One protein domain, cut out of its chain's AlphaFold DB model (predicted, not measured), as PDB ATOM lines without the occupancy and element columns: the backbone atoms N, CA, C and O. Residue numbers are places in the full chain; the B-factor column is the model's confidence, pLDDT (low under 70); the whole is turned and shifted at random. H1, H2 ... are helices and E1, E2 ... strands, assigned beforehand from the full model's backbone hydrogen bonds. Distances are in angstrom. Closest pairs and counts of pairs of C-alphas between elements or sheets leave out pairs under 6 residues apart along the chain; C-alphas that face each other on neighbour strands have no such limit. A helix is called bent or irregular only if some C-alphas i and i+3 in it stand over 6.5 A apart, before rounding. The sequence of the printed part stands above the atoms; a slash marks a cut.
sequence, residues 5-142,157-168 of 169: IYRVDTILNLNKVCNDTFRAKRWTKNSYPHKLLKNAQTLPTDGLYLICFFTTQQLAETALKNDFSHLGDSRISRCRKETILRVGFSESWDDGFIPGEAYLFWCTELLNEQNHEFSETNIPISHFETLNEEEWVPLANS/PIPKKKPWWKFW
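This is residues 5 to 142 and 157 to 168 of the 169 residues of an uncharacterized protein of Salmonella enterica (UniProt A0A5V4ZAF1). Two small antiparallel sheets meet near their ends: a five-stranded sheet, E5-E6-E3-E2-E7, curled like part of a barrel and folded into two leaves, and a twisted four-stranded sheet, E1-E4-E8-E9, with helix H2 packed along one face over E1 and E4. The short helix H3 follows directly on E4 and packs on the curled sheet, near both its edge strands E5 and E7, while the hairpin E8-E9 lies far from the middle. The printed part has 150 residues with four named helices and nine named strands in the order E1 H1 E2 E3 H2 E4 H3 E5 E6 E7 E8 E9 H4; the class is mixed, helices and strands. The whole is compact, with a radius of gyration of the C-alphas of 15.0 A and spans of 45, 36 and 27 A.

E1 is residues 5 to 10, 16.9 A long, and begins at C-alpha 5 at (-28.498, -44.931, -40.279). H1 is residues 11 to 14, and E2 is residues 21 to 26, 15.7 A. E3, residues 46 to 54, is 26.5 A long, with C-alpha 46 at (-44.560, -56.895, -22.276). H2 is residues 57 to 68, 14.7 A; E4 is residues 74 to 80, 20.2 A; H3 is residues 81 to 86, 8.9 A. E5 is residues 90 to 93, and E6, residues 102 to 110, is 26.6 A long. E7 is residues 118 to 124, 14.4 A; E8 is residues 129 to 132 and E9 residues 135 to 138. H4 is residues 163 to 167, 8.1 A, and ends with C-alpha 167 at (-43.103, -52.615, -40.347).

The sheet E5-E6-E3-E2-E7 is strongly twisted and is a folded sheet, bent back on itself: E5 and E6 face E2 and E7, with E3 as the hinge. E6 and E3 are antiparallel at 162 degrees, with N 51 and O 105 2.9 A apart, within hydrogen-bond range. The hairpin E5 and E6 has N 92 and O 104 at 2.9 A. In the hairpin E2 and E3, N 50 and O 25 are 2.9 A apart; E2 and E7 have N 22 and O 123 at 2.8 A. H3 is on this sheet; its closest C-alphas to E7 are those of Ile 84 and Ile 123, 7.0 A. H4 only grazes it with residues 164 to 167. The closest C-alphas of E1 and E3 are those of Tyr 6 and Phe 54, 4.9 A. In the strongly twisted second sheet, E1 and E4 are antiparallel at 152 degrees, with N 7 and O 77 at 2.8 A; E4 and E8 have N 78 and O 129 at 2.8 A, and the hairpin E8 and E9 has N 130 and O 137 at 2.8 A. H2 on one face makes two layers, a helix on a sheet; its height over the sheet is 8.9 A, and it runs along the strands, at 21 degrees to E1 on the local plane. H1 only grazes this sheet with residues 11 to 14. In H3 every O i to N i+4 pair is within hydrogen-bond range, in H2 7 of 8 and in H4 0 of 1, where 2 of 2 O i to N i+3 pairs are; H1 is too short for an O i to N i+4 pair.

The C-alphas farthest apart, those of Leu 43 and Glu 133, are 45.7 A apart. Residues 143 to 156 are not printed, and C-alphas 142 and 157 across this cut are 32.6 A apart. Of the links that are printed whole, E2 to E3, residues 27 to 45, is long. The mean pLDDT of the printed part is 83.5; residues 16, 18 to 19, 141 to 142 and 157 to 168 are under 70, and H4 has a mean of 47.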
ATOM      1  N   ILE A   5     -27.593 -43.856 -39.876       97.00
ATOM      2  CA  ILE A   5     -28.498 -44.931 -40.279       97.00
ATOM      3  C   ILE A   5     -29.720 -44.328 -40.963       97.00
ATOM      4  O   ILE A   5     -30.128 -43.211 -40.636       97.00
ATOM      5  N   TYR A   6     -30.283 -45.055 -41.922       95.81
ATOM      6  CA  TYR A   6     -31.204 -44.506 -42.914       95.81
ATOM      7  C   TYR A   6     -32.533 -45.243 -42.889       95.81
ATOM      8  O   TYR A   6     -32.591 -46.444 -42.657       95.81
ATOM      9  N   ARG A   7     -33.623 -44.546 -43.158       92.44
ATOM     10  CA  ARG A   7     -34.958 -45.131 -43.252       92.44
ATOM     11  C   ARG A   7     -35.729 -44.491 -44.385       92.44
ATOM     12  O   ARG A   7     -35.435 -43.362 -44.762       92.44
ATOM     13  N   VAL A   8     -36.711 -45.213 -44.905       90.44
ATOM     14  CA  VAL A   8     -37.661 -44.674 -45.874       90.44
ATOM     15  C   VAL A   8     -38.994 -44.502 -45.168       90.44
ATOM     16  O   VAL A   8     -39.536 -45.463 -44.623       90.44
ATOM     17  N   ASP A   9     -39.511 -43.284 -45.187       85.44
ATOM     18  CA  ASP A   9     -40.781 -42.923 -44.579       85.44
ATOM     19  C   ASP A   9     -41.764 -42.465 -45.641       85.44
ATOM     20  O   ASP A   9     -41.442 -41.604 -46.455       85.44
ATOM     21  N   THR A  10     -42.986 -42.992 -45.614       83.69
ATOM     22  CA  THR A  10     -44.075 -42.403 -46.398       83.69
ATOM     23  C   THR A  10     -44.512 -41.098 -45.736       83.69
ATOM     24  O   THR A  10     -44.547 -41.009 -44.504       83.69
ATOM     25  N   ILE A  11     -44.919 -40.105 -46.526       80.19
ATOM     26  CA  ILE A  11     -45.483 -38.851 -46.001       80.19
ATOM     27  C   ILE A  11     -46.672 -39.141 -45.077       80.19
ATOM     28  O   ILE A  11     -46.797 -38.551 -44.010       80.19
ATOM     29  N   LEU A  12     -47.505 -40.129 -45.424       77.12
ATOM     30  CA  LEU A  12     -48.632 -40.543 -44.589       77.12
ATOM     31  C   LEU A  12     -48.201 -40.997 -43.186       77.12
ATOM     32  O   LEU A  12     -48.929 -40.753 -42.226       77.12
ATOM     33  N   ASN A  13     -47.053 -41.663 -43.048       74.50
ATOM     34  CA  ASN A  13     -46.544 -42.080 -41.743       74.50
ATOM     35  C   ASN A  13     -45.788 -40.960 -41.029       74.50
ATOM     36  O   ASN A  13     -45.909 -40.863 -39.809       74.50
ATOM     37  N   LEU A  14     -45.084 -40.090 -41.759       75.69
ATOM     38  CA  LEU A  14     -44.490 -38.879 -41.181       75.69
ATOM     39  C   LEU A  14     -45.563 -37.977 -40.563       75.69
ATOM     40  O   LEU A  14     -45.399 -37.531 -39.436       75.69
ATOM     41  N   ASN A  15     -46.714 -37.828 -41.221       72.19
ATOM     42  CA  ASN A  15     -47.838 -37.037 -40.710       72.19
ATOM     43  C   ASN A  15     -48.479 -37.618 -39.434       72.19
ATOM     44  O   ASN A  15     -49.247 -36.930 -38.767       72.19
ATOM     45  N   LYS A  16     -48.208 -38.887 -39.096       69.12
ATOM     46  CA  LYS A  16     -48.651 -39.502 -37.831       69.12
ATOM     47  C   LYS A  16     -47.674 -39.252 -36.685       69.12
ATOM     48  O   LYS A  16     -48.009 -39.545 -35.537       69.12
ATOM     49  N   VAL A  17     -46.468 -38.771 -36.980       70.62
ATOM     50  CA  VAL A  17     -45.509 -38.406 -35.946       70.62
ATOM     51  C   VAL A  17     -46.088 -37.208 -35.199       70.62
ATOM     52  O   VAL A  17     -46.343 -36.155 -35.771       70.62
ATOM     53  N   CYS A  18     -46.362 -37.404 -33.914       59.75
ATOM     54  CA  CYS A  18     -46.983 -36.414 -33.045       59.75
ATOM     55  C   CYS A  18     -46.029 -36.060 -31.903       59.75
ATOM     56  O   CYS A  18     -45.187 -36.869 -31.513       59.75
ATOM     57  N   ASN A  19     -46.179 -34.856 -31.345       67.75
ATOM     58  CA  ASN A  19     -45.405 -34.384 -30.189       67.75
ATOM     59  C   ASN A  19     -43.881 -34.375 -30.417       67.75
ATOM     60  O   ASN A  19     -43.128 -34.750 -29.521       67.75
ATOM     61  N   ASP A  20     -43.431 -34.014 -31.621       80.06
ATOM     62  CA  ASP A  20     -42.012 -33.839 -31.971       80.06
ATOM     63  C   ASP A  20     -41.103 -35.048 -31.690       80.06
ATOM     64  O   ASP A  20     -39.885 -34.911 -31.541       80.06
ATOM     65  N   THR A  21     -41.668 -36.258 -31.636       84.06
ATOM     66  CA  THR A  21     -40.919 -37.476 -31.309       84.06
ATOM     67  C   THR A  21     -41.298 -38.655 -32.197       84.06
ATOM     68  O   THR A  21     -42.467 -38.922 -32.464       84.06
ATOM     69  N   PHE A  22     -40.291 -39.413 -32.630       86.50
ATOM     70  CA  PHE A  22     -40.470 -40.702 -33.280       86.50
ATOM     71  C   PHE A  22     -40.630 -41.808 -32.230       86.50
ATOM     72  O   PHE A  22     -39.805 -41.931 -31.325       86.50
ATOM     73  N   ARG A  23     -41.655 -42.652 -32.385       88.06
ATOM     74  CA  ARG A  23     -41.942 -43.789 -31.495       88.06
ATOM     75  C   ARG A  23     -41.916 -45.095 -32.291       88.06
ATOM     76  O   ARG A  23     -42.412 -45.149 -33.416       88.06
ATOM     77  N   ALA A  24     -41.335 -46.148 -31.723       89.88
ATOM     78  CA  ALA A  24     -41.258 -47.454 -32.367       89.88
ATOM     79  C   ALA A  24     -42.628 -48.145 -32.350       89.88
ATOM     80  O   ALA A  24     -43.383 -48.036 -31.383       89.88
ATOM     81  N   LYS A  25     -42.959 -48.864 -33.424       88.12
ATOM     82  CA  LYS A  25     -44.249 -49.548 -33.549       88.12
ATOM     83  C   LYS A  25     -44.216 -50.872 -32.798       88.12
ATOM     84  O   LYS A  25     -43.230 -51.608 -32.865       88.12
ATOM     85  N   ARG A  26     -45.312 -51.209 -32.122       89.62
ATOM     86  CA  ARG A  26     -45.445 -52.485 -31.426       89.62
ATOM     87  C   ARG A  26     -45.425 -53.657 -32.405       89.62
ATOM     88  O   ARG A  26     -46.169 -53.703 -33.390       89.62
ATOM     89  N   TRP A  27     -44.613 -54.652 -32.088       87.88
ATOM     90  CA  TRP A  27     -44.616 -55.955 -32.724       87.88
ATOM     91  C   TRP A  27     -45.809 -56.777 -32.240       87.88
ATOM     92  O   TRP A  27     -46.053 -56.935 -31.044       87.88
ATOM     93  N   THR A  28     -46.578 -57.301 -33.188       84.50
ATOM     94  CA  THR A  28     -47.764 -58.119 -32.920       84.50
ATOM     95  C   THR A  28     -47.669 -59.434 -33.682       84.50
ATOM     96  O   THR A  28     -46.838 -59.602 -34.566       84.50
ATOM     97  N   LYS A  29     -48.591 -60.364 -33.429       77.12
ATOM     98  CA  LYS A  29     -48.678 -61.630 -34.182       77.12
ATOM     99  C   LYS A  29     -48.833 -61.469 -35.706       77.12
ATOM    100  O   LYS A  29     -48.570 -62.415 -36.439       77.12
ATOM    101  N   ASN A  30     -49.296 -60.305 -36.168       76.06
ATOM    102  CA  ASN A  30     -49.462 -59.995 -37.592       76.06
ATOM    103  C   ASN A  30     -48.210 -59.334 -38.199       76.06
ATOM    104  O   ASN A  30     -48.154 -59.111 -39.410       76.06
ATOM    105  N   SER A  31     -47.228 -59.000 -37.360       77.12
ATOM    106  CA  SER A  31     -45.928 -58.475 -37.756       77.12
ATOM    107  C   SER A  31     -45.044 -59.589 -38.338       77.12
ATOM    108  O   SER A  31     -45.355 -60.776 -38.255       77.12
ATOM    109  N   TYR A  32     -43.928 -59.221 -38.966       74.12
ATOM    110  CA  TYR A  32     -42.993 -60.172 -39.555       74.12
ATOM    111  C   TYR A  32     -42.334 -60.963 -38.436       74.12
ATOM    112  O   TYR A  32     -41.964 -60.385 -37.409       74.12
ATOM    113  N   PRO A  33     -42.206 -62.284 -38.605       74.56
ATOM    114  CA  PRO A  33     -41.742 -63.161 -37.550       74.56
ATOM    115  C   PRO A  33     -40.215 -63.117 -37.443       74.56
ATOM    116  O   PRO A  33     -39.548 -64.099 -37.776       74.56
ATOM    117  N   HIS A  34     -39.672 -61.996 -36.965       79.19
ATOM    118  CA  HIS A  34     -38.258 -61.874 -36.624       79.19
ATOM    119  C   HIS A  34     -37.884 -62.994 -35.648       79.19
ATOM    120  O   HIS A  34     -38.355 -63.057 -34.509       79.19
ATOM    121  N   LYS A  35     -37.060 -63.934 -36.111       77.31
ATOM    122  CA  LYS A  35     -36.585 -65.087 -35.342       77.31
ATOM    123  C   LYS A  35     -35.766 -64.623 -34.148       77.31
ATOM    124  O   LYS A  35     -35.894 -65.221 -33.082       77.31
ATOM    125  N   LEU A  36     -34.978 -63.563 -34.327       75.94
ATOM    126  CA  LEU A  36     -34.124 -63.001 -33.280       75.94
ATOM    127  C   LEU A  36     -34.929 -62.465 -32.082       75.94
ATOM    128  O   LEU A  36     -34.441 -62.461 -30.959       75.94
ATOM    129  N   LEU A  37     -36.192 -62.096 -32.308       75.00
ATOM    130  CA  LEU A  37     -37.070 -61.495 -31.308       75.00
ATOM    131  C   LEU A  37     -37.985 -62.490 -30.591       75.00
ATOM    132  O   LEU A  37     -38.676 -62.115 -29.647       75.00
ATOM    133  N   LYS A  38     -37.968 -63.770 -30.981       70.62
ATOM    134  CA  LYS A  38     -38.808 -64.808 -30.355       70.62
ATOM    135  C   LYS A  38     -38.570 -64.961 -28.854       70.62
ATOM    136  O   LYS A  38     -39.479 -65.374 -28.147       70.62
ATOM    137  N   ASN A  39     -37.368 -64.623 -28.393       72.19
ATOM    138  CA  ASN A  39     -36.978 -64.706 -26.989       72.19
ATOM    139  C   ASN A  39     -36.947 -63.332 -26.298       72.19
ATOM    140  O   ASN A  39     -36.649 -63.271 -25.111       72.19
ATOM    141  N   ALA A  40     -37.208 -62.241 -27.029       74.75
ATOM    142  CA  ALA A  40     -37.176 -60.887 -26.479       74.75
ATOM    143  C   ALA A  40     -38.438 -60.576 -25.662       74.75
ATOM    144  O   ALA A  40     -38.362 -59.858 -24.674       74.75
ATOM    145  N   GLN A  41     -39.592 -61.142 -26.036       71.94
ATOM    146  CA  GLN A  41     -40.814 -61.014 -25.245       71.94
ATOM    147  C   GLN A  41     -40.822 -62.059 -24.123       71.94
ATOM    148  O   GLN A  41     -41.169 -63.221 -24.340       71.94
ATOM    149  N   THR A  42     -40.413 -61.642 -22.926       74.19
ATOM    150  CA  THR A  42     -40.302 -62.526 -21.760       74.19
ATOM    151  C   THR A  42     -41.634 -62.776 -21.068       74.19
ATOM    152  O   THR A  42     -41.870 -63.887 -20.593       74.19
ATOM    153  N   LEU A  43     -42.521 -61.774 -21.033       76.00
ATOM    154  CA  LEU A  43     -43.842 -61.879 -20.421       76.00
ATOM    155  C   LEU A  43     -44.952 -61.478 -21.409       76.00
ATOM    156  O   LEU A  43     -44.759 -60.589 -22.239       76.00
ATOM    157  N   PRO A  44     -46.162 -62.064 -21.301       76.25
ATOM    158  CA  PRO A  44     -47.319 -61.645 -22.101       76.25
ATOM    159  C   PRO A  44     -47.736 -60.183 -21.879       76.25
ATOM    160  O   PRO A  44     -48.416 -59.601 -22.723       76.25
ATOM    161  N   THR A  45     -47.357 -59.611 -20.735       83.44
ATOM    162  CA  THR A  45     -47.599 -58.214 -20.358       83.44
ATOM    163  C   THR A  45     -46.624 -57.241 -21.006       83.44
ATOM    164  O   THR A  45     -46.849 -56.037 -20.924       83.44
ATOM    165  N   ASP A  46     -45.568 -57.737 -21.649       87.75
ATOM    166  CA  ASP A  46     -44.560 -56.895 -22.276       87.75
ATOM    167  C   ASP A  46     -44.969 -56.573 -23.716       87.75
ATOM    168  O   ASP A  46     -45.378 -57.440 -24.500       87.75
ATOM    169  N   GLY A  47     -44.841 -55.303 -24.071       90.56
ATOM    170  CA  GLY A  47     -44.849 -54.815 -25.432       90.56
ATOM    171  C   GLY A  47     -43.432 -54.879 -25.971       90.56
ATOM    172  O   GLY A  47     -42.500 -54.395 -25.338       90.56
ATOM    173  N   LEU A  48     -43.271 -55.476 -27.147       91.62
ATOM    174  CA  LEU A  48     -42.028 -55.427 -27.902       91.62
ATOM    175  C   LEU A  48     -42.196 -54.398 -29.018       91.62
ATOM    176  O   LEU A  48     -43.153 -54.502 -29.783       91.62
ATOM    177  N   TYR A  49     -41.293 -53.429 -29.128       91.62
ATOM    178  CA  TYR A  49     -41.401 -52.327 -30.090       91.62
ATOM    179  C   TYR A  49     -40.177 -52.265 -30.972       91.62
ATOM    180  O   TYR A  49     -39.062 -52.403 -30.474       91.62
ATOM    181  N   LEU A  50     -40.394 -52.058 -32.271       90.12
ATOM    182  CA  LEU A  50     -39.373 -52.218 -33.299       90.12
ATOM    183  C   LEU A  50     -39.261 -50.997 -34.199       90.12
ATOM    184  O   LEU A  50     -40.253 -50.340 -34.527       90.12
ATOM    185  N   ILE A  51     -38.038 -50.751 -34.648       89.62
ATOM    186  CA  ILE A  51     -37.708 -49.761 -35.664       89.62
ATOM    187  C   ILE A  51     -36.507 -50.269 -36.465       89.62
ATOM    188  O   ILE A  51     -35.469 -50.626 -35.910       89.62
ATOM    189  N   CYS A  52     -36.659 -50.340 -37.781       90.88
ATOM    190  CA  CYS A  52     -35.598 -50.786 -38.677       90.88
ATOM    191  C   CYS A  52     -34.848 -49.573 -39.231       90.88
ATOM    192  O   CYS A  52     -35.407 -48.482 -39.302       90.88
ATOM    193  N   PHE A  53     -33.602 -49.755 -39.657       94.06
ATOM    194  CA  PHE A  53     -32.878 -48.778 -40.471       94.06
ATOM    195  C   PHE A  53     -31.914 -49.491 -41.413       94.06
ATOM    196  O   PHE A  53     -31.240 -50.434 -41.015       94.06
ATOM    197  N   PHE A  54     -31.778 -49.004 -42.639       95.69
ATOM    198  CA  PHE A  54     -30.688 -49.363 -43.532       95.69
ATOM    199  C   PHE A  54     -29.353 -48.815 -43.022       95.69
ATOM    200  O   PHE A  54     -29.275 -47.713 -42.468       95.69
ATOM    201  N   THR A  55     -28.286 -49.572 -43.253       96.19
ATOM    202  CA  THR A  55     -26.918 -49.196 -42.859       96.19
ATOM    203  C   THR A  55     -26.318 -48.107 -43.743       96.19
ATOM    204  O   THR A  55     -25.407 -47.399 -43.321       96.19
ATOM    205  N   THR A  56     -26.816 -47.949 -44.974       96.31
ATOM    206  CA  THR A  56     -26.280 -46.991 -45.949       96.31
ATOM    207  C   THR A  56     -27.382 -46.243 -46.692       96.31
ATOM    208  O   THR A  56     -28.490 -46.753 -46.876       96.31
ATOM    209  N   GLN A  57     -27.050 -45.040 -47.170       95.94
ATOM    210  CA  GLN A  57     -27.933 -44.230 -48.010       95.94
ATOM    211  C   GLN A  57     -28.327 -44.977 -49.291       95.94
ATOM    212  O   GLN A  57     -29.504 -45.035 -49.624       95.94
ATOM    213  N   GLN A  58     -27.364 -45.624 -49.959       95.75
ATOM    214  CA  GLN A  58     -27.599 -46.353 -51.209       95.75
ATOM    215  C   GLN A  58     -28.649 -47.467 -51.055       95.75
ATOM    216  O   GLN A  58     -29.471 -47.686 -51.947       95.75
ATOM    217  N   LEU A  59     -28.644 -48.176 -49.920       94.56
ATOM    218  CA  LEU A  59     -29.660 -49.189 -49.625       94.56
ATOM    219  C   LEU A  59     -31.043 -48.556 -49.440       94.56
ATOM    220  O   LEU A  59     -32.017 -49.069 -49.990       94.56
ATOM    221  N   ALA A  60     -31.126 -47.424 -48.738       94.19
ATOM    222  CA  ALA A  60     -32.380 -46.694 -48.567       94.19
ATOM    223  C   ALA A  60     -32.920 -46.139 -49.898       94.19
ATOM    224  O   ALA A  60     -34.113 -46.250 -50.161       94.19
ATOM    225  N   GLU A  61     -32.063 -45.619 -50.778       93.69
ATOM    226  CA  GLU A  61     -32.438 -45.167 -52.129       93.69
ATOM    227  C   GLU A  61     -32.937 -46.323 -53.002       93.69
ATOM    228  O   GLU A  61     -33.954 -46.215 -53.692       93.69
ATOM    229  N   THR A  62     -32.249 -47.465 -52.936       92.50
ATOM    230  CA  THR A  62     -32.651 -48.683 -53.646       92.50
ATOM    231  C   THR A  62     -34.023 -49.157 -53.169       92.50
ATOM    232  O   THR A  62     -34.896 -49.455 -53.988       92.50
ATOM    233  N   ALA A  63     -34.233 -49.176 -51.852       89.75
ATOM    234  CA  ALA A  63     -35.506 -49.516 -51.232       89.75
ATOM    235  C   ALA A  63     -36.614 -48.525 -51.617       89.75
ATOM    236  O   ALA A  63     -37.709 -48.944 -51.995       89.75
ATOM    237  N   LEU A  64     -36.340 -47.216 -51.588       89.25
ATOM    238  CA  LEU A  64     -37.287 -46.177 -51.994       89.25
ATOM    239  C   LEU A  64     -37.802 -46.438 -53.419       89.25
ATOM    240  O   LEU A  64     -39.012 -46.478 -53.651       89.25
ATOM    241  N   LYS A  65     -36.888 -46.699 -54.358       89.25
ATOM    242  CA  LYS A  65     -37.208 -46.937 -55.771       89.25
ATOM    243  C   LYS A  65     -37.947 -48.255 -56.012       89.25
ATOM    244  O   LYS A  65     -38.896 -48.304 -56.798       89.25
ATOM    245  N   ASN A  66     -37.512 -49.337 -55.377       86.75
ATOM    246  CA  ASN A  66     -37.991 -50.677 -55.717       86.75
ATOM    247  C   ASN A  66     -39.184 -51.103 -54.867       86.75
ATOM    248  O   ASN A  66     -40.131 -51.724 -55.365       86.75
ATOM    249  N   ASP A  67     -39.161 -50.754 -53.587       82.19
ATOM    250  CA  ASP A  67     -40.063 -51.301 -52.590       82.19
ATOM    251  C   ASP A  67     -41.126 -50.291 -52.189       82.19
ATOM    252  O   ASP A  67     -42.294 -50.668 -52.210       82.19
ATOM    253  N   PHE A  68     -40.784 -49.019 -51.965       82.38
ATOM    254  CA  PHE A  68     -41.741 -47.980 -51.550       82.38
ATOM    255  C   PHE A  68     -42.397 -47.206 -52.696       82.38
ATOM    256  O   PHE A  68     -43.380 -46.516 -52.457       82.38
ATOM    257  N   SER A  69     -41.962 -47.387 -53.944       80.19
ATOM    258  CA  SER A  69     -42.487 -46.664 -55.121       80.19
ATOM    259  C   SER A  69     -43.997 -46.765 -55.363       80.19
ATOM    260  O   SER A  69     -44.551 -45.992 -56.135       80.19
ATOM    261  N   HIS A  70     -44.674 -47.710 -54.713       80.00
ATOM    262  CA  HIS A  70     -46.119 -47.924 -54.812       80.00
ATOM    263  C   HIS A  70     -46.897 -47.462 -53.570       80.00
ATOM    264  O   HIS A  70     -48.115 -47.610 -53.529       80.00
ATOM    265  N   LEU A  71     -46.206 -46.946 -52.549       74.62
ATOM    266  CA  LEU A  71     -46.782 -46.539 -51.263       74.62
ATOM    267  C   LEU A  71     -47.021 -45.019 -51.173       74.62
ATOM    268  O   LEU A  71     -47.326 -44.514 -50.095       74.62
ATOM    269  N   GLY A  72     -46.927 -44.318 -52.308       77.12
ATOM    270  CA  GLY A  72     -47.074 -42.867 -52.414       77.12
ATOM    271  C   GLY A  72     -45.781 -42.113 -52.113       77.12
ATOM    272  O   GLY A  72     -44.695 -42.703 -52.080       77.12
ATOM    273  N   ASP A  73     -45.912 -40.806 -51.889       85.31
ATOM    274  CA  ASP A  73     -44.779 -39.931 -51.598       85.31
ATOM    275  C   ASP A  73     -44.027 -40.434 -50.369       85.31
ATOM    276  O   ASP A  73     -44.599 -40.646 -49.295       85.31
ATOM    277  N   SER A  74     -42.735 -40.667 -50.558       88.31
ATOM    278  CA  SER A  74     -41.847 -41.221 -49.547       88.31
ATOM    279  C   SER A  74     -40.524 -40.470 -49.563       88.31
ATOM    280  O   SER A  74     -40.037 -40.078 -50.624       88.31
ATOM    281  N   ARG A  75     -39.937 -40.272 -48.385       89.50
ATOM    282  CA  ARG A  75     -38.671 -39.568 -48.177       89.50
ATOM    283  C   ARG A  75     -37.679 -40.478 -47.472       89.50
ATOM    284  O   ARG A  75     -38.066 -41.407 -46.763       89.50
ATOM    285  N   ILE A  76     -36.395 -40.216 -47.677       93.19
ATOM    286  CA  ILE A  76     -35.340 -40.882 -46.916       93.19
ATOM    287  C   ILE A  76     -34.999 -39.992 -45.736       93.19
ATOM    288  O   ILE A  76     -34.584 -38.851 -45.929       93.19
ATOM    289  N   SER A  77     -35.117 -40.540 -44.535       93.00
ATOM    290  CA  SER A  77     -34.673 -39.892 -43.308       93.00
ATOM    291  C   SER A  77     -33.415 -40.575 -42.785       93.00
ATOM    292  O   SER A  77     -33.196 -41.770 -43.013       93.00
ATOM    293  N   ARG A  78     -32.591 -39.850 -42.035       95.69
ATOM    294  CA  ARG A  78     -31.453 -40.417 -41.311       95.69
ATOM    295  C   ARG A  78     -31.331 -39.833 -39.917       95.69
ATOM    296  O   ARG A  78     -31.768 -38.717 -39.659       95.69
ATOM    297  N   CYS A  79     -30.673 -40.570 -39.037       95.44
ATOM    298  CA  CYS A  79     -30.229 -40.070 -37.740       95.44
ATOM    299  C   CYS A  79     -28.904 -40.734 -37.356       95.44
ATOM    300  O   CYS A  79     -28.440 -41.666 -38.025       95.44
ATOM    301  N   ARG A  80     -28.266 -40.253 -36.287       97.00
ATOM    302  CA  ARG A  80     -27.095 -40.938 -35.732       97.00
ATOM    303  C   ARG A  80     -27.543 -42.198 -35.006       97.00
ATOM    304  O   ARG A  80     -28.408 -42.143 -34.137       97.00
ATOM    305  N   LYS A  81     -26.878 -43.312 -35.294       96.81
ATOM    306  CA  LYS A  81     -27.091 -44.606 -34.634       96.81
ATOM    307  C   LYS A  81     -27.038 -44.506 -33.110       96.81
ATOM    308  O   LYS A  81     -27.877 -45.055 -32.404       96.81
ATOM    309  N   GLU A  82     -26.079 -43.734 -32.610       96.25
ATOM    310  CA  GLU A  82     -25.899 -43.494 -31.180       96.25
ATOM    311  C   GLU A  82     -27.124 -42.843 -30.519       96.25
ATOM    312  O   GLU A  82     -27.404 -43.130 -29.359       96.25
ATOM    313  N   THR A  83     -27.894 -42.025 -31.244       95.19
ATOM    314  CA  THR A  83     -29.140 -41.444 -30.726       95.19
ATOM    315  C   THR A  83     -30.144 -42.537 -30.363       95.19
ATOM    316  O   THR A  83     -30.754 -42.469 -29.301       95.19
ATOM    317  N   ILE A  84     -30.280 -43.567 -31.204       94.81
ATOM    318  CA  ILE A  84     -31.209 -44.684 -30.974       94.81
ATOM    319  C   ILE A  84     -30.773 -45.515 -29.763       94.81
ATOM    320  O   ILE A  84     -31.583 -45.843 -28.900       94.81
ATOM    321  N   LEU A  85     -29.474 -45.800 -29.655       96.12
ATOM    322  CA  LEU A  85     -28.923 -46.566 -28.535       96.12
ATOM    323  C   LEU A  85     -29.054 -45.813 -27.202       96.12
ATOM    324  O   LEU A  85     -29.400 -46.407 -26.184       96.12
ATOM    325  N   ARG A  86     -28.815 -44.495 -27.196       95.75
ATOM    326  CA  ARG A  86     -28.869 -43.665 -25.980       95.75
ATOM    327  C   ARG A  86     -30.260 -43.579 -25.361       95.75
ATOM    328  O   ARG A  86     -30.348 -43.426 -24.148       95.75
ATOM    329  N   VAL A  87     -31.324 -43.670 -26.162       94.69
ATOM    330  CA  VAL A  87     -32.700 -43.655 -25.635       94.69
ATOM    331  C   VAL A  87     -33.158 -45.027 -25.124       94.69
ATOM    332  O   VAL A  87     -34.248 -45.123 -24.578       94.69
ATOM    333  N   GLY A  88     -32.332 -46.075 -25.243       95.12
ATOM    334  CA  GLY A  88     -32.578 -47.376 -24.609       95.12
ATOM    335  C   GLY A  88     -32.974 -48.512 -25.551       95.12
ATOM    336  O   GLY A  88     -33.347 -49.585 -25.077       95.12
ATOM    337  N   PHE A  89     -32.879 -48.328 -26.872       94.62
ATOM    338  CA  PHE A  89     -33.060 -49.443 -27.802       94.62
ATOM    339  C   PHE A  89     -31.849 -50.380 -27.793       94.62
ATOM    340  O   PHE A  89     -30.696 -49.950 -27.834       94.62
ATOM    341  N   SER A  90     -32.131 -51.678 -27.820       94.06
ATOM    342  CA  SER A  90     -31.170 -52.716 -28.185       94.06
ATOM    343  C   SER A  90     -31.022 -52.789 -29.701       94.06
ATOM    344  O   SER A  90     -31.945 -52.451 -30.438       94.06
ATOM    345  N   GLU A  91     -29.871 -53.259 -30.168       94.00
ATOM    346  CA  GLU A  91     -29.548 -53.390 -31.588       94.00
ATOM    347  C   GLU A  91     -29.303 -54.846 -31.971       94.00
ATOM    348  O   GLU A  91     -28.677 -55.613 -31.237       94.00
ATOM    349  N   SER A  92     -29.731 -55.198 -33.177       92.75
ATOM    350  CA  SER A  92     -29.287 -56.387 -33.891       92.75
ATOM    351  C   SER A  92     -29.258 -56.133 -35.397       92.75
ATOM    352  O   SER A  92     -29.763 -55.125 -35.892       92.75
ATOM    353  N   TRP A  93     -28.724 -57.087 -36.157       92.19
ATOM    354  CA  TRP A  93     -29.044 -57.175 -37.582       92.19
ATOM    355  C   TRP A  93     -30.515 -57.553 -37.760       92.19
ATOM    356  O   TRP A  93     -31.030 -58.369 -36.993       92.19
ATOM    357  N   ASP A  94     -31.186 -56.974 -38.751       89.19
ATOM    358  CA  ASP A  94     -32.533 -57.395 -39.126       89.19
ATOM    359  C   ASP A  94     -32.450 -58.725 -39.890       89.19
ATOM    360  O   ASP A  94     -31.878 -58.811 -40.977       89.19
ATOM    361  N   ASP A  95     -33.023 -59.781 -39.316       85.69
ATOM    362  CA  ASP A  95     -32.999 -61.130 -39.889       85.69
ATOM    363  C   ASP A  95     -33.930 -61.324 -41.099       85.69
ATOM    364  O   ASP A  95     -33.925 -62.392 -41.720       85.69
ATOM    365  N   GLY A  96     -34.701 -60.294 -41.463       83.06
ATOM    366  CA  GLY A  96     -35.392 -60.185 -42.745       83.06
ATOM    367  C   GLY A  96     -34.486 -59.758 -43.909       83.06
ATOM    368  O   GLY A  96     -34.917 -59.829 -45.069       83.06
ATOM    369  N   PHE A  97     -33.246 -59.352 -43.622       84.75
ATOM    370  CA  PHE A  97     -32.268 -58.829 -44.576       84.75
ATOM    371  C   PHE A  97     -30.947 -59.604 -44.530       84.75
ATOM    372  O   PHE A  97     -30.703 -60.423 -43.640       84.75
ATOM    373  N   ILE A  98     -30.089 -59.381 -45.528       87.31
ATOM    374  CA  ILE A  98     -28.725 -59.910 -45.479       87.31
ATOM    375  C   ILE A  98     -27.982 -59.148 -44.367       87.31
ATOM    376  O   ILE A  98     -28.110 -57.923 -44.282       87.31
ATOM    377  N   PRO A  99     -27.206 -59.828 -43.499       89.12
ATOM    378  CA  PRO A  99     -26.415 -59.149 -42.478       89.12
ATOM    379  C   PRO A  99     -25.567 -58.019 -43.072       89.12
ATOM    380  O   PRO A  99     -24.880 -58.217 -44.076       89.12
ATOM    381  N   GLY A 100     -25.623 -56.839 -42.453       90.75
ATOM    382  CA  GLY A 100     -24.984 -55.623 -42.959       90.75
ATOM    383  C   GLY A 100     -25.881 -54.725 -43.817       90.75
ATOM    384  O   GLY A 100     -25.487 -53.592 -44.080       90.75
ATOM    385  N   GLU A 101     -27.080 -55.160 -44.222       91.94
ATOM    386  CA  GLU A 101     -28.008 -54.308 -44.986       91.94
ATOM    387  C   GLU A 101     -28.887 -53.430 -44.089       91.94
ATOM    388  O   GLU A 101     -29.092 -52.248 -44.374       91.94
ATOM    389  N   ALA A 102     -29.410 -53.997 -43.001       92.94
ATOM    390  CA  ALA A 102     -30.331 -53.300 -42.115       92.94
ATOM    391  C   ALA A 102     -30.119 -53.672 -40.645       92.94
ATOM    392  O   ALA A 102     -29.948 -54.842 -40.294       92.94
ATOM    393  N   TYR A 103     -30.170 -52.656 -39.793       94.19
ATOM    394  CA  TYR A 103     -30.312 -52.787 -38.354       94.19
ATOM    395  C   TYR A 103     -31.782 -52.958 -37.980       94.19
ATOM    396  O   TYR A 103     -32.666 -52.315 -38.553       94.19
ATOM    397  N   LEU A 104     -32.014 -53.765 -36.951       92.62
ATOM    398  CA  LEU A 104     -33.255 -53.819 -36.200       92.62
ATOM    399  C   LEU A 104     -32.975 -53.302 -34.792       92.62
ATOM    400  O   LEU A 104     -32.208 -53.907 -34.042       92.62
ATOM    401  N   PHE A 105     -33.609 -52.193 -34.436       93.88
ATOM    402  CA  PHE A 105     -33.594 -51.677 -33.076       93.88
ATOM    403  C   PHE A 105     -34.892 -52.038 -32.378       93.88
ATOM    404  O   PHE A 105     -35.971 -51.989 -32.978       93.88
ATOM    405  N   TRP A 106     -34.784 -52.413 -31.109       93.38
ATOM    406  CA  TRP A 106     -35.924 -52.907 -30.356       93.38
ATOM    407  C   TRP A 106     -35.830 -52.619 -28.861       93.38
ATOM    408  O   TRP A 106     -34.742 -52.537 -28.296       93.38
ATOM    409  N   CYS A 107     -36.979 -52.455 -28.218       93.44
ATOM    410  CA  CYS A 107     -37.090 -52.333 -26.769       93.44
ATOM    411  C   CYS A 107     -38.320 -53.092 -26.265       93.44
ATOM    412  O   CYS A 107     -39.258 -53.368 -27.020       93.44
ATOM    413  N   THR A 108     -38.295 -53.440 -24.983       93.12
ATOM    414  CA  THR A 108     -39.419 -54.055 -24.276       93.12
ATOM    415  C   THR A 108     -39.921 -53.114 -23.199       93.12
ATOM    416  O   THR A 108     -39.123 -52.611 -22.409       93.12
ATOM    417  N   GLU A 109     -41.230 -52.915 -23.133       93.44
ATOM    418  CA  GLU A 109     -41.876 -52.069 -22.126       93.44
ATOM    419  C   GLU A 109     -43.082 -52.795 -21.540       93.44
ATOM    420  O   GLU A 109     -43.707 -53.613 -22.214       93.44
ATOM    421  N   LEU A 110     -43.449 -52.486 -20.297       93.81
ATOM    422  CA  LEU A 110     -44.700 -52.984 -19.732       93.81
ATOM    423  C   LEU A 110     -45.882 -52.333 -20.463       93.81
ATOM    424  O   LEU A 110     -45.931 -51.109 -20.595       93.81
ATOM    425  N   LEU A 111     -46.842 -53.137 -20.920       93.06
ATOM    426  CA  LEU A 111     -48.019 -52.625 -21.616       93.06
ATOM    427  C   LEU A 111     -48.927 -51.828 -20.684       93.06
ATOM    428  O   LEU A 111     -49.277 -52.267 -19.589       93.06
ATOM    429  N   ASN A 112     -49.385 -50.694 -21.190       92.31
ATOM    430  CA  ASN A 112     -50.387 -49.838 -20.585       92.31
ATOM    431  C   ASN A 112     -51.250 -49.179 -21.681       92.31
ATOM    432  O   ASN A 112     -51.144 -49.491 -22.870       92.31
ATOM    433  N   GLU A 113     -52.147 -48.280 -21.281       88.50
ATOM    434  CA  GLU A 113     -53.070 -47.603 -22.200       88.50
ATOM    435  C   GLU A 113     -52.361 -46.658 -23.191       88.50
ATOM    436  O   GLU A 113     -52.853 -46.444 -24.297       88.50
ATOM    437  N   GLN A 114     -51.193 -46.118 -22.833       86.69
ATOM    438  CA  GLN A 114     -50.452 -45.102 -23.595       86.69
ATOM    439  C   GLN A 114     -49.471 -45.694 -24.617       86.69
ATOM    440  O   GLN A 114     -49.091 -45.013 -25.581       86.69
ATOM    441  N   ASN A 115     -49.062 -46.951 -24.431       89.56
ATOM    442  CA  ASN A 115     -48.104 -47.633 -25.300       89.56
ATOM    443  C   ASN A 115     -48.683 -48.843 -26.040       89.56
ATOM    444  O   ASN A 115     -47.948 -49.655 -26.600       89.56
ATOM    445  N   HIS A 116     -50.009 -48.960 -26.119       88.44
ATOM    446  CA  HIS A 116     -50.639 -50.111 -26.761       88.44
ATOM    447  C   HIS A 116     -50.218 -50.307 -28.234       88.44
ATOM    448  O   HIS A 116     -50.132 -51.451 -28.694       88.44
ATOM    449  N   GLU A 117     -49.932 -49.219 -28.958       85.81
ATOM    450  CA  GLU A 117     -49.518 -49.236 -30.373       85.81
ATOM    451  C   GLU A 117     -48.063 -48.812 -30.611       85.81
ATOM    452  O   GLU A 117     -47.401 -49.361 -31.494       85.81
ATOM    453  N   PHE A 118     -47.557 -47.864 -29.821       89.00
ATOM    454  CA  PHE A 118     -46.237 -47.256 -29.987       89.00
ATOM    455  C   PHE A 118     -45.491 -47.203 -28.654       89.00
ATOM    456  O   PHE A 118     -46.123 -47.020 -27.620       89.00
ATOM    457  N   SER A 119     -44.166 -47.326 -28.673       91.81
ATOM    458  CA  SER A 119     -43.322 -47.324 -27.466       91.81
ATOM    459  C   SER A 119     -43.428 -46.011 -26.695       91.81
ATOM    460  O   SER A 119     -43.593 -44.958 -27.303       91.81
ATOM    461  N   GLU A 120     -43.314 -46.018 -25.374       92.44
ATOM    462  CA  GLU A 120     -43.065 -44.799 -24.589       92.44
ATOM    463  C   GLU A 120     -41.667 -44.251 -24.867       92.44
ATOM    464  O   GLU A 120     -41.488 -43.035 -24.995       92.44
ATOM    465  N   THR A 121     -40.694 -45.152 -25.041       92.12
ATOM    466  CA  THR A 121     -39.353 -44.835 -25.528       92.12
ATOM    467  C   THR A 121     -39.478 -44.130 -26.868       92.12
ATOM    468  O   THR A 121     -40.065 -44.655 -27.818       92.12
ATOM    469  N   ASN A 122     -38.934 -42.926 -26.951       89.62
ATOM    470  CA  ASN A 122     -39.112 -42.062 -28.102       89.62
ATOM    471  C   ASN A 122     -37.816 -41.325 -28.438       89.62
ATOM    472  O   ASN A 122     -36.915 -41.194 -27.610       89.62
ATOM    473  N   ILE A 123     -37.706 -40.900 -29.692       90.62
ATOM    474  CA  ILE A 123     -36.527 -40.225 -30.225       90.62
ATOM    475  C   ILE A 123     -36.967 -38.842 -30.706       90.62
ATOM    476  O   ILE A 123     -37.808 -38.773 -31.603       90.62
ATOM    477  N   PRO A 124     -36.412 -37.742 -30.176       90.12
ATOM    478  CA  PRO A 124     -36.752 -36.406 -30.652       90.12
ATOM    479  C   PRO A 124     -36.532 -36.260 -32.164       90.12
ATOM    480  O   PRO A 124     -35.462 -36.608 -32.677       90.12
ATOM    481  N   ILE A 125     -37.520 -35.710 -32.878       87.00
ATOM    482  CA  ILE A 125     -37.454 -35.463 -34.333       87.00
ATOM    483  C   ILE A 125     -36.269 -34.561 -34.686       87.00
ATOM    484  O   ILE A 125     -35.700 -34.696 -35.763       87.00
ATOM    485  N   SER A 126     -35.832 -33.695 -33.769       90.31
ATOM    486  CA  SER A 126     -34.650 -32.841 -33.940       90.31
ATOM    487  C   SER A 126     -33.354 -33.610 -34.230       90.31
ATOM    488  O   SER A 126     -32.374 -33.011 -34.665       90.31
ATOM    489  N   HIS A 127     -33.315 -34.922 -33.982       93.38
ATOM    490  CA  HIS A 127     -32.185 -35.784 -34.340       93.38
ATOM    491  C   HIS A 127     -32.277 -36.396 -35.741       93.38
ATOM    492  O   HIS A 127     -31.342 -37.090 -36.155       93.38
ATOM    493  N   PHE A 128     -33.383 -36.173 -36.446       92.06
ATOM    494  CA  PHE A 128     -33.612 -36.674 -37.789       92.06
ATOM    495  C   PHE A 128     -33.406 -35.582 -38.832       92.06
ATOM    496  O   PHE A 128     -33.848 -34.440 -38.695       92.06
ATOM    497  N   GLU A 129     -32.767 -35.985 -39.920       94.06
ATOM    498  CA  GLU A 129     -32.641 -35.217 -41.150       94.06
ATOM    499  C   GLU A 129     -33.391 -35.967 -42.252       94.06
ATOM    500  O   GLU A 129     -33.410 -37.198 -42.248       94.06
ATOM    501  N   THR A 130     -33.979 -35.250 -43.203       92.94
ATOM    502  CA  THR A 130     -34.563 -35.816 -44.421       92.94
ATOM    503  C   THR A 130     -33.761 -35.371 -45.632       92.94
ATOM    504  O   THR A 130     -33.256 -34.250 -45.670       92.94
ATOM    505  N   LEU A 131     -33.642 -36.251 -46.620       92.81
ATOM    506  CA  LEU A 131     -33.034 -35.927 -47.902       92.81
ATOM    507  C   LEU A 131     -34.031 -35.108 -48.733       92.81
ATOM    508  O   LEU A 131     -35.147 -35.572 -48.982       92.81
ATOM    509  N   ASN A 132     -33.629 -33.911 -49.149       88.25
ATOM    510  CA  ASN A 132     -34.362 -33.029 -50.050       88.25
ATOM    511  C   ASN A 132     -33.407 -32.516 -51.130       88.25
ATOM    512  O   ASN A 132     -32.405 -31.905 -50.787       88.25
ATOM    513  N   GLU A 133     -33.699 -32.783 -52.407       83.75
ATOM    514  CA  GLU A 133     -32.881 -32.330 -53.550       83.75
ATOM    515  C   GLU A 133     -31.359 -32.514 -53.342       83.75
ATOM    516  O   GLU A 133     -30.571 -31.631 -53.643       83.75
ATOM    517  N   GLU A 134     -30.952 -33.680 -52.819       86.56
ATOM    518  CA  GLU A 134     -29.556 -34.063 -52.499       86.56
ATOM    519  C   GLU A 134     -28.973 -33.491 -51.194       86.56
ATOM    520  O   GLU A 134     -27.928 -33.958 -50.728       86.56
ATOM    521  N   GLU A 135     -29.670 -32.573 -50.531       92.88
ATOM    522  CA  GLU A 135     -29.264 -32.016 -49.245       92.88
ATOM    523  C   GLU A 135     -29.985 -32.676 -48.066       92.88
ATOM    524  O   GLU A 135     -31.155 -33.054 -48.125       92.88
ATOM    525  N   TRP A 136     -29.272 -32.810 -46.950       94.25
ATOM    526  CA  TRP A 136     -29.856 -33.271 -45.696       94.25
ATOM    527  C   TRP A 136     -30.340 -32.070 -44.896       94.25
ATOM    528  O   TRP A 136     -29.529 -31.289 -44.399       94.25
ATOM    529  N   VAL A 137     -31.656 -31.943 -44.751       93.00
ATOM    530  CA  VAL A 137     -32.298 -30.861 -43.995       93.00
ATOM    531  C   VAL A 137     -32.946 -31.408 -42.722       93.00
ATOM    532  O   VAL A 137     -33.383 -32.561 -42.717       93.00
ATOM    533  N   PRO A 138     -33.042 -30.629 -41.629       90.75
ATOM    534  CA  PRO A 138     -33.752 -31.065 -40.430       90.75
ATOM    535  C   PRO A 138     -35.186 -31.497 -40.757       90.75
ATOM    536  O   PRO A 138     -35.922 -30.753 -41.408       90.75
ATOM    537  N   LEU A 139     -35.607 -32.673 -40.278       84.25
ATOM    538  CA  LEU A 139     -36.941 -33.213 -40.574       84.25
ATOM    539  C   LEU A 139     -38.060 -32.280 -40.073       84.25
ATOM    540  O   LEU A 139     -39.052 -32.085 -40.773       84.25
ATOM    541  N   ALA A 140     -37.853 -31.633 -38.920       71.00
ATOM    542  CA  ALA A 140     -38.776 -30.659 -38.328       71.00
ATOM    543  C   ALA A 140     -39.045 -29.418 -39.206       71.00
ATOM    544  O   ALA A 140     -40.058 -28.753 -39.026       71.00
ATOM    545  N   ASN A 141     -38.160 -29.110 -40.159       56.47
ATOM    546  CA  ASN A 141     -38.277 -27.938 -41.031       56.47
ATOM    547  C   ASN A 141     -38.838 -28.284 -42.419       56.47
ATOM    548  O   ASN A 141     -38.887 -27.419 -43.287       56.47
ATOM    549  N   SER A 142     -39.219 -29.542 -42.667       55.09
ATOM    550  CA  SER A 142     -39.562 -30.009 -44.019       55.09
ATOM    551  C   SER A 142     -41.000 -29.697 -44.476       55.09
ATOM    552  O   SER A 142     -41.380 -30.113 -45.573       55.09
ATOM    553  N   PRO A 157     -49.682 -54.907 -61.433       35.28
ATOM    554  CA  PRO A 157     -49.605 -56.134 -60.650       35.28
ATOM    555  C   PRO A 157     -48.371 -56.127 -59.742       35.28
ATOM    556  O   PRO A 157     -47.244 -55.930 -60.192       35.28
ATOM    557  N   ILE A 158     -48.609 -56.375 -58.457       44.12
ATOM    558  CA  ILE A 158     -47.611 -56.382 -57.387       44.12
ATOM    559  C   ILE A 158     -46.689 -57.608 -57.567       44.12
ATOM    560  O   ILE A 158     -47.171 -58.741 -57.459       44.12
ATOM    561  N   PRO A 159     -45.370 -57.442 -57.799       39.09
ATOM    562  CA  PRO A 159     -44.421 -58.542 -57.645       39.09
ATOM    563  C   PRO A 159     -44.515 -59.048 -56.204       39.09
ATOM    564  O   PRO A 159     -44.725 -58.239 -55.304       39.09
ATOM    565  N   LYS A 160     -44.362 -60.354 -55.946       41.41
ATOM    566  CA  LYS A 160     -44.356 -60.909 -54.575       41.41
ATOM    567  C   LYS A 160     -43.199 -60.298 -53.761       41.41
ATOM    568  O   LYS A 160     -42.108 -60.855 -53.704       41.41
ATOM    569  N   LYS A 161     -43.440 -59.125 -53.172       44.59
ATOM    570  CA  LYS A 161     -42.492 -58.333 -52.388       44.59
ATOM    571  C   LYS A 161     -42.379 -58.915 -50.984       44.59
ATOM    572  O   LYS A 161     -43.372 -59.338 -50.387       44.59
ATOM    573  N   LYS A 162     -41.152 -58.929 -50.459       49.81
ATOM    574  CA  LYS A 162     -40.850 -59.302 -49.073       49.81
ATOM    575  C   LYS A 162     -41.726 -58.458 -48.112       49.81
ATOM    576  O   LYS A 162     -41.966 -57.291 -48.411       49.81
ATOM    577  N   PRO A 163     -42.211 -58.982 -46.969       45.78
ATOM    578  CA  PRO A 163     -43.224 -58.306 -46.140       45.78
ATOM    579  C   PRO A 163     -42.721 -57.089 -45.351       45.78
ATOM    580  O   PRO A 163     -43.487 -56.521 -44.580       45.78
ATOM    581  N   TRP A 164     -41.446 -56.719 -45.483       49.44
ATOM    582  CA  TRP A 164     -40.767 -55.791 -44.580       49.44
ATOM    583  C   TRP A 164     -41.296 -54.348 -44.638       49.44
ATOM    584  O   TRP A 164     -41.219 -53.631 -43.649       49.44
ATOM    585  N   TRP A 165     -41.943 -53.934 -45.732       49.16
ATOM    586  CA  TRP A 165     -42.631 -52.635 -45.829       49.16
ATOM    587  C   TRP A 165     -43.815 -52.505 -44.848       49.16
ATOM    588  O   TRP A 165     -44.220 -51.396 -44.512       49.16
ATOM    589  N   LYS A 166     -44.337 -53.624 -44.317       44.44
ATOM    590  CA  LYS A 166     -45.404 -53.632 -43.299       44.44
ATOM    591  C   LYS A 166     -44.939 -53.218 -41.895       44.44
ATOM    592  O   LYS A 166     -45.796 -53.009 -41.046       44.44
ATOM    593  N   PHE A 167     -43.631 -53.120 -41.633       44.44
ATOM    594  CA  PHE A 167     -43.103 -52.615 -40.347       44.44
ATOM    595  C   PHE A 167     -43.112 -51.096 -40.260       44.44
ATOM    596  O   PHE A 167     -43.013 -50.545 -39.169       44.44
ATOM    597  N   TRP A 168     -43.265 -50.441 -41.407       51.56
ATOM    598  CA  TRP A 168     -43.177 -48.996 -41.536       51.56
ATOM    599  C   TRP A 168     -44.551 -48.320 -41.600       51.56
ATOM    600  O   TRP A 168     -44.631 -47.145 -41.269       51.56
TER     601      TRP A 168